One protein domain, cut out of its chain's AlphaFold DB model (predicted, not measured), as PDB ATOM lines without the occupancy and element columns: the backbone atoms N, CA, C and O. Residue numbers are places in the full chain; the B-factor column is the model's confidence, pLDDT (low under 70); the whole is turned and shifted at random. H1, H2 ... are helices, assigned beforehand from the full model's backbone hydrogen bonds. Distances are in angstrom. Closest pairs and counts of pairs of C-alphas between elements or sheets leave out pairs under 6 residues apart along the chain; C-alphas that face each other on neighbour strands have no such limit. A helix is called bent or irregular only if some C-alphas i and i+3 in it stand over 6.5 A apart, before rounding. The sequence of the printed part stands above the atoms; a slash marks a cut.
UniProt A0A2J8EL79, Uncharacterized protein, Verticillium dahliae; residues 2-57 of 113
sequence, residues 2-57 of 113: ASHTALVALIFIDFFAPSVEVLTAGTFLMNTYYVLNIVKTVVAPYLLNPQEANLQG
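What this domain is: This is residues 2 to 57 of the 113 residues of an uncharacterized protein of Verticillium dahliae (UniProt A0A2J8EL79). The model is an L of two helices: a shorter arm, H1, and a long arm, H2, that meet near their ends at a corner, residues 17 to 19, with a short tail, residues 49 to 57, hooking back at the far end of H2. Residues 2 to 12 of H1 and 27 to 43 of H2 stand free. The printed part has 56 residues with two named helices, H1 then H2, and no named strand; its class is all helix. It is extended, with a radius of gyration of the C-alphas of 19.4 A, and flat, spanning 54 by 28 by 14 A.

Where its parts are: Find C-alpha 2 at (11.626, 4.581, 25.550); from there H1, residues 2 to 16, runs 21.6 A to C-alpha 16 at (25.347, 2.034, 9.097). After three residues, look for H2, residues 20 to 48, which runs 42.4 A to C-alpha 48 at (-7.233, 6.183, -15.728).

How they stand to each other: A tight link of three residues joins H1 to H2. The two helices are near each other, with no pair of C-alphas within 8 A but 5 pairs within 10 A. Look near residue 42 for a kink of 29 degrees in H2. H2 is only just irregular: C-alphas 42 and 45 are 6.6 A apart. In H1 every O i to N i+4 pair is within hydrogen-bond range, and in H2 23 of 25 are.

The domain as a whole: The two C-alphas farthest apart are those of His 4 and Gln 51, at 54.6 A. The printed part runs from residue 2 to 57 with no cut, and it has no long link between named elements. The mean pLDDT of the printed part is 82.0; look at residues 2 and 14 for values under 70.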
ATOM      1  N   ALA A   2      11.272   3.798  26.749       65.12
ATOM      2  CA  ALA A   2      11.626   4.581  25.550       65.12
ATOM      3  C   ALA A   2      13.118   4.988  25.433       65.12
ATOM      4  O   ALA A   2      13.615   5.177  24.327       65.12
ATOM      5  N   SER A   3      13.848   5.100  26.550       79.12
ATOM      6  CA  SER A   3      15.259   5.526  26.554       79.12
ATOM      7  C   SER A   3      16.199   4.504  25.915       79.12
ATOM      8  O   SER A   3      17.080   4.881  25.151       79.12
ATOM      9  N   HIS A   4      16.005   3.212  26.184       76.31
ATOM     10  CA  HIS A   4      16.863   2.161  25.635       76.31
ATOM     11  C   HIS A   4      16.627   1.947  24.139       76.31
ATOM     12  O   HIS A   4      17.586   1.761  23.398       76.31
ATOM     13  N   THR A   5      15.380   2.050  23.673       81.12
ATOM     14  CA  THR A   5      15.054   1.935  22.245       81.12
ATOM     15  C   THR A   5      15.662   3.074  21.431       81.12
ATOM     16  O   THR A   5      16.213   2.830  20.362       81.12
ATOM     17  N   ALA A   6      15.622   4.306  21.950       78.94
ATOM     18  CA  ALA A   6      16.247   5.455  21.298       78.94
ATOM     19  C   ALA A   6      17.779   5.322  21.229       78.94
ATOM     20  O   ALA A   6      18.382   5.632  20.206       78.94
ATOM     21  N   LEU A   7      18.406   4.807  22.290       79.19
ATOM     22  CA  LEU A   7      19.857   4.621  22.357       79.19
ATOM     23  C   LEU A   7      20.340   3.551  21.365       79.19
ATOM     24  O   LEU A   7      21.313   3.768  20.649       79.19
ATOM     25  N   VAL A   8      19.616   2.430  21.259       78.94
ATOM     26  CA  VAL A   8      19.902   1.386  20.261       78.94
ATOM     27  C   VAL A   8      19.728   1.923  18.838       78.94
ATOM     28  O   VAL A   8      20.552   1.620  17.980       78.94
ATOM     29  N   ALA A   9      18.708   2.752  18.590       75.31
ATOM     30  CA  ALA A   9      18.481   3.356  17.278       75.31
ATOM     31  C   ALA A   9      19.611   4.313  16.858       75.31
ATOM     32  O   ALA A   9      20.036   4.269  15.707       75.31
ATOM     33  N   LEU A  10      20.128   5.132  17.782       76.12
ATOM     34  CA  LEU A  10      21.242   6.049  17.507       76.12
ATOM     35  C   LEU A  10      22.535   5.292  17.178       76.12
ATOM     36  O   LEU A  10      23.151   5.559  16.152       76.12
ATOM     37  N   ILE A  11      22.877   4.273  17.974       79.75
ATOM     38  CA  ILE A  11      24.067   3.440  17.730       79.75
ATOM     39  C   ILE A  11      23.970   2.715  16.380       79.75
ATOM     40  O   ILE A  11      24.959   2.610  15.655       79.75
ATOM     41  N   PHE A  12      22.782   2.219  16.022       74.00
ATOM     42  CA  PHE A  12      22.570   1.563  14.731       74.00
ATOM     43  C   PHE A  12      22.747   2.528  13.554       74.00
ATOM     44  O   PHE A  12      23.324   2.142  12.541       74.00
ATOM     45  N   ILE A  13      22.273   3.770  13.676       73.00
ATOM     46  CA  ILE A  13      22.426   4.773  12.615       73.00
ATOM     47  C   ILE A  13      23.902   5.105  12.402       73.00
ATOM     48  O   ILE A  13      24.348   5.075  11.259       73.00
ATOM     49  N   ASP A  14      24.669   5.325  13.469       68.81
ATOM     50  CA  ASP A  14      26.098   5.648  13.356       68.81
ATOM     51  C   ASP A  14      26.920   4.473  12.788       68.81
ATOM     52  O   ASP A  14      27.884   4.679  12.050       68.81
ATOM     53  N   PHE A  15      26.518   3.225  13.070       77.06
ATOM     54  CA  PHE A  15      27.160   2.030  12.510       77.06
ATOM     55  C   PHE A  15      26.921   1.874  10.997       77.06
ATOM     56  O   PHE A  15      27.831   1.490  10.264       77.06
ATOM     57  N   PHE A  16      25.707   2.168  10.517       70.00
ATOM     58  CA  PHE A  16      25.347   2.034   9.097       70.00
ATOM     59  C   PHE A  16      25.613   3.300   8.264       70.00
ATOM     60  O   PHE A  16      25.780   3.202   7.048       70.00
ATOM     61  N   ALA A  17      25.685   4.471   8.895       77.56
ATOM     62  CA  ALA A  17      26.045   5.747   8.283       77.56
ATOM     63  C   ALA A  17      27.312   6.306   8.961       77.56
ATOM     64  O   ALA A  17      27.230   7.254   9.741       77.56
ATOM     65  N   PRO A  18      28.502   5.759   8.639       77.31
ATOM     66  CA  PRO A  18      29.757   6.114   9.308       77.31
ATOM     67  C   PRO A  18      30.216   7.561   9.052       77.31
ATOM     68  O   PRO A  18      31.218   8.001   9.609       77.31
ATOM     69  N   SER A  19      29.517   8.309   8.192       83.69
ATOM     70  CA  SER A  19      29.774   9.723   7.934       83.69
ATOM     71  C   SER A  19      28.483  10.501   7.672       83.69
ATOM     72  O   SER A  19      27.495   9.975   7.148       83.69
ATOM     73  N   VAL A  20      28.520  11.799   7.986       81.75
ATOM     74  CA  VAL A  20      27.411  12.737   7.741       81.75
ATOM     75  C   VAL A  20      27.092  12.837   6.242       81.75
ATOM     76  O   VAL A  20      25.941  13.025   5.855       81.75
ATOM     77  N   GLU A  21      28.087  12.641   5.376       84.50
ATOM     78  CA  GLU A  21      27.911  12.614   3.920       84.50
ATOM     79  C   GLU A  21      27.034  11.438   3.473       84.50
ATOM     80  O   GLU A  21      26.097  11.627   2.698       84.50
ATOM     81  N   VAL A  22      27.268  10.238   4.017       85.00
ATOM     82  CA  VAL A  22      26.441   9.055   3.725       85.00
ATOM     83  C   VAL A  22      25.012   9.260   4.226       85.00
ATOM     84  O   VAL A  22      24.056   8.944   3.512       85.00
ATOM     85  N   LEU A  23      24.855   9.842   5.418       85.75
ATOM     86  CA  LEU A  23      23.539  10.139   5.978       85.75
ATOM     87  C   LEU A  23      22.770  11.150   5.115       85.75
ATOM     88  O   LEU A  23      21.622  10.898   4.749       85.75
ATOM     89  N   THR A  24      23.407  12.265   4.743       87.00
ATOM     90  CA  THR A  24      22.771  13.285   3.895       87.00
ATOM     91  C   THR A  24      22.414  12.728   2.521       87.00
ATOM     92  O   THR A  24      21.272  12.898   2.087       87.00
ATOM     93  N   ALA A  25      23.321  11.992   1.868       87.50
ATOM     94  CA  ALA A  25      23.046  11.322   0.598       87.50
ATOM     95  C   ALA A  25      21.835  10.378   0.702       87.50
ATOM     96  O   ALA A  25      20.935  10.434  -0.140       87.50
ATOM     97  N   GLY A  26      21.759   9.573   1.768       86.94
ATOM     98  CA  GLY A  26      20.615   8.702   2.041       86.94
ATOM     99  C   GLY A  26      19.301   9.476   2.177       86.94
ATOM    100  O   GLY A  26      18.308   9.133   1.529       86.94
ATOM    101  N   THR A  27      19.296  10.565   2.949       89.38
ATOM    102  CA  THR A  27      18.122  11.433   3.114       89.38
ATOM    103  C   THR A  27      17.663  12.038   1.785       89.38
ATOM    104  O   THR A  27      16.470  12.013   1.484       89.38
ATOM    105  N   PHE A  28      18.583  12.537   0.953       90.19
ATOM    106  CA  PHE A  28      18.245  13.086  -0.366       90.19
ATOM    107  C   PHE A  28      17.624  12.035  -1.297       90.19
ATOM    108  O   PHE A  28      16.608  12.311  -1.947       90.19
ATOM    109  N   LEU A  29      18.187  10.824  -1.332       89.25
ATOM    110  CA  LEU A  29      17.663   9.718  -2.139       89.25
ATOM    111  C   LEU A  29      16.245   9.324  -1.703       89.25
ATOM    112  O   LEU A  29      15.346   9.211  -2.540       89.25
ATOM    113  N   MET A  30      16.025   9.171  -0.395       90.56
ATOM    114  CA  MET A  30      14.719   8.791   0.153       90.56
ATOM    115  C   MET A  30      13.665   9.884  -0.047       90.56
ATOM    116  O   MET A  30      12.547   9.591  -0.466       90.56
ATOM    117  N   ASN A  31      14.015  11.153   0.180       91.75
ATOM    118  CA  ASN A  31      13.097  12.272  -0.048       91.75
ATOM    119  C   ASN A  31      12.668  12.365  -1.514       91.75
ATOM    120  O   ASN A  31      11.483  12.536  -1.800       91.75
ATOM    121  N   THR A  32      13.601  12.173  -2.448       92.12
ATOM    122  CA  THR A  32      13.286  12.137  -3.884       92.12
ATOM    123  C   THR A  32      12.310  11.000  -4.204       92.12
ATOM    124  O   THR A  32      11.330  11.205  -4.923       92.12
ATOM    125  N   TYR A  33      12.522   9.814  -3.625       90.56
ATOM    126  CA  TYR A  33      11.610   8.678  -3.774       90.56
ATOM    127  C   TYR A  33      10.198   8.981  -3.242       90.56
ATOM    128  O   TYR A  33       9.209   8.671  -3.912       90.56
ATOM    129  N   TYR A  34      10.080   9.625  -2.077       94.50
ATOM    130  CA  TYR A  34       8.779   9.999  -1.517       94.50
ATOM    131  C   TYR A  34       8.037  11.017  -2.384       94.50
ATOM    132  O   TYR A  34       6.855  10.818  -2.666       94.50
ATOM    133  N   VAL A  35       8.726  12.050  -2.876       94.94
ATOM    134  CA  VAL A  35       8.129  13.046  -3.783       94.94
ATOM    135  C   VAL A  35       7.594  12.379  -5.051       94.94
ATOM    136  O   VAL A  35       6.446  12.607  -5.432       94.94
ATOM    137  N   LEU A  36       8.378  11.491  -5.672       91.06
ATOM    138  CA  LEU A  36       7.942  10.755  -6.862       91.06
ATOM    139  C   LEU A  36       6.714   9.875  -6.595       91.06
ATOM    140  O   LEU A  36       5.855   9.748  -7.466       91.06
ATOM    141  N   ASN A  37       6.602   9.278  -5.406       92.88
ATOM    142  CA  ASN A  37       5.421   8.495  -5.043       92.88
ATOM    143  C   ASN A  37       4.178   9.356  -4.854       92.88
ATOM    144  O   ASN A  37       3.112   8.967  -5.322       92.88
ATOM    145  N   ILE A  38       4.301  10.534  -4.239       94.31
ATOM    146  CA  ILE A  38       3.178  11.473  -4.129       94.31
ATOM    147  C   ILE A  38       2.683  11.854  -5.527       94.31
ATOM    148  O   ILE A  38       1.489  11.750  -5.804       94.31
ATOM    149  N   VAL A  39       3.602  12.202  -6.435       90.88
ATOM    150  CA  VAL A  39       3.261  12.518  -7.830       90.88
ATOM    151  C   VAL A  39       2.533  11.350  -8.496       90.88
ATOM    152  O   VAL A  39       1.478  11.556  -9.087       90.88
ATOM    153  N   LYS A  40       3.035  10.115  -8.370       88.12
ATOM    154  CA  LYS A  40       2.375   8.924  -8.938       88.12
ATOM    155  C   LYS A  40       0.962   8.730  -8.397       88.12
ATOM    156  O   LYS A  40       0.055   8.470  -9.181       88.12
ATOM    157  N   THR A  41       0.777   8.870  -7.089       89.50
ATOM    158  CA  THR A  41      -0.526   8.698  -6.433       89.50
ATOM    159  C   THR A  41      -1.539   9.735  -6.906       89.50
ATOM    160  O   THR A  41      -2.705   9.400  -7.089       89.50
ATOM    161  N   VAL A  42      -1.100  10.972  -7.156       89.06
ATOM    162  CA  VAL A  42      -1.967  12.024  -7.703       89.06
ATOM    163  C   VAL A  42      -2.248  11.791  -9.184       89.06
ATOM    164  O   VAL A  42      -3.391  11.892  -9.600       89.06
ATOM    165  N   VAL A  43      -1.237  11.447  -9.986       86.44
ATOM    166  CA  VAL A  43      -1.352  11.336 -11.452       86.44
ATOM    167  C   VAL A  43      -2.106  10.075 -11.895       86.44
ATOM    168  O   VAL A  43      -2.848  10.120 -12.875       86.44
ATOM    169  N   ALA A  44      -1.959   8.953 -11.185       83.94
ATOM    170  CA  ALA A  44      -2.596   7.679 -11.535       83.94
ATOM    171  C   ALA A  44      -4.125   7.760 -11.765       83.94
ATOM    172  O   ALA A  44      -4.572   7.276 -12.808       83.94
ATOM    173  N   PRO A  45      -4.943   8.374 -10.882       84.62
ATOM    174  CA  PRO A  45      -6.383   8.490 -11.114       84.62
ATOM    175  C   PRO A  45      -6.730   9.356 -12.336       84.62
ATOM    176  O   PRO A  45      -7.646   8.998 -13.075       84.62
ATOM    177  N   TYR A  46      -5.977  10.428 -12.619       83.12
ATOM    178  CA  TYR A  46      -6.194  11.267 -13.809       83.12
ATOM    179  C   TYR A  46      -5.923  10.518 -15.118       83.12
ATOM    180  O   TYR A  46      -6.662  10.672 -16.090       83.12
ATOM    181  N   LEU A  47      -4.886   9.672 -15.144       81.69
ATOM    182  CA  LEU A  47      -4.542   8.870 -16.323       81.69
ATOM    183  C   LEU A  47      -5.590   7.790 -16.628       81.69
ATOM    184  O   LEU A  47      -5.776   7.421 -17.788       81.69
ATOM    185  N   LEU A  48      -6.258   7.267 -15.600       78.88
ATOM    186  CA  LEU A  48      -7.233   6.183 -15.728       78.88
ATOM    187  C   LEU A  48      -8.669   6.681 -15.935       78.88
ATOM    188  O   LEU A  48      -9.491   5.925 -16.451       78.88
ATOM    189  N   ASN A  49      -8.979   7.924 -15.555       79.81
ATOM    190  CA  ASN A  49     -10.325   8.476 -15.668       79.81
ATOM    191  C   ASN A  49     -10.732   8.689 -17.148       79.81
ATOM    192  O   ASN A  49     -10.051   9.434 -17.862       79.81
ATOM    193  N   PRO A  50     -11.857   8.101 -17.610       70.25
ATOM    194  CA  PRO A  50     -12.350   8.256 -18.980       70.25
ATOM    195  C   PRO A  50     -12.769   9.675 -19.382       70.25
ATOM    196  O   PRO A  50     -12.819   9.962 -20.575       70.25
ATOM    197  N   GLN A  51     -13.091  10.543 -18.416       73.88
ATOM    198  CA  GLN A  51     -13.489  11.936 -18.674       73.88
ATOM    199  C   GLN A  51     -12.302  12.908 -18.723       73.88
ATOM    200  O   GLN A  51     -12.480  14.068 -19.075       73.88
ATOM    201  N   GLU A  52     -11.103  12.437 -18.373       77.88
ATOM    202  CA  GLU A  52      -9.881  13.240 -18.355       77.88
ATOM    203  C   GLU A  52      -8.891  12.730 -19.409       77.88
ATOM    204  O   GLU A  52      -9.172  12.787 -20.605       77.88
ATOM    205  N   ALA A  53      -7.729  12.209 -19.002       70.00
ATOM    206  CA  ALA A  53      -6.699  11.772 -19.938       70.00
ATOM    207  C   ALA A  53      -7.025  10.430 -20.624       70.00
ATOM    208  O   ALA A  53      -6.443  10.139 -21.667       70.00
ATOM    209  N   ASN A  54      -7.938   9.622 -20.059       74.56
ATOM    210  CA  ASN A  54      -8.466   8.374 -20.632       74.56
ATOM    211  C   ASN A  54      -7.396   7.450 -21.249       74.56
ATOM    212  O   ASN A  54      -7.596   6.824 -22.292       74.56
ATOM    213  N   LEU A  55      -6.225   7.362 -20.618       71.00
ATOM    214  CA  LEU A  55      -5.135   6.538 -21.124       71.00
ATOM    215  C   LEU A  55      -5.375   5.054 -20.828       71.00
ATOM    216  O   LEU A  55      -4.771   4.223 -21.500       71.00
ATOM    217  N   GLN A  56      -6.280   4.700 -19.905       75.75
ATOM    218  CA  GLN A  56      -6.666   3.317 -19.574       75.75
ATOM    219  C   GLN A  56      -5.431   2.390 -19.502       75.75
ATOM    220  O   GLN A  56      -4.467   2.689 -18.798       75.75
ATOM    221  N   GLY A  57      -5.396   1.302 -20.283       72.88
ATOM    222  CA  GLY A  57      -4.260   0.370 -20.347       72.88
ATOM    223  C   GLY A  57      -2.943   0.970 -20.867       72.88
ATOM    224  O   GLY A  57      -1.890   0.356 -20.721       72.88
TER     225      GLY A  57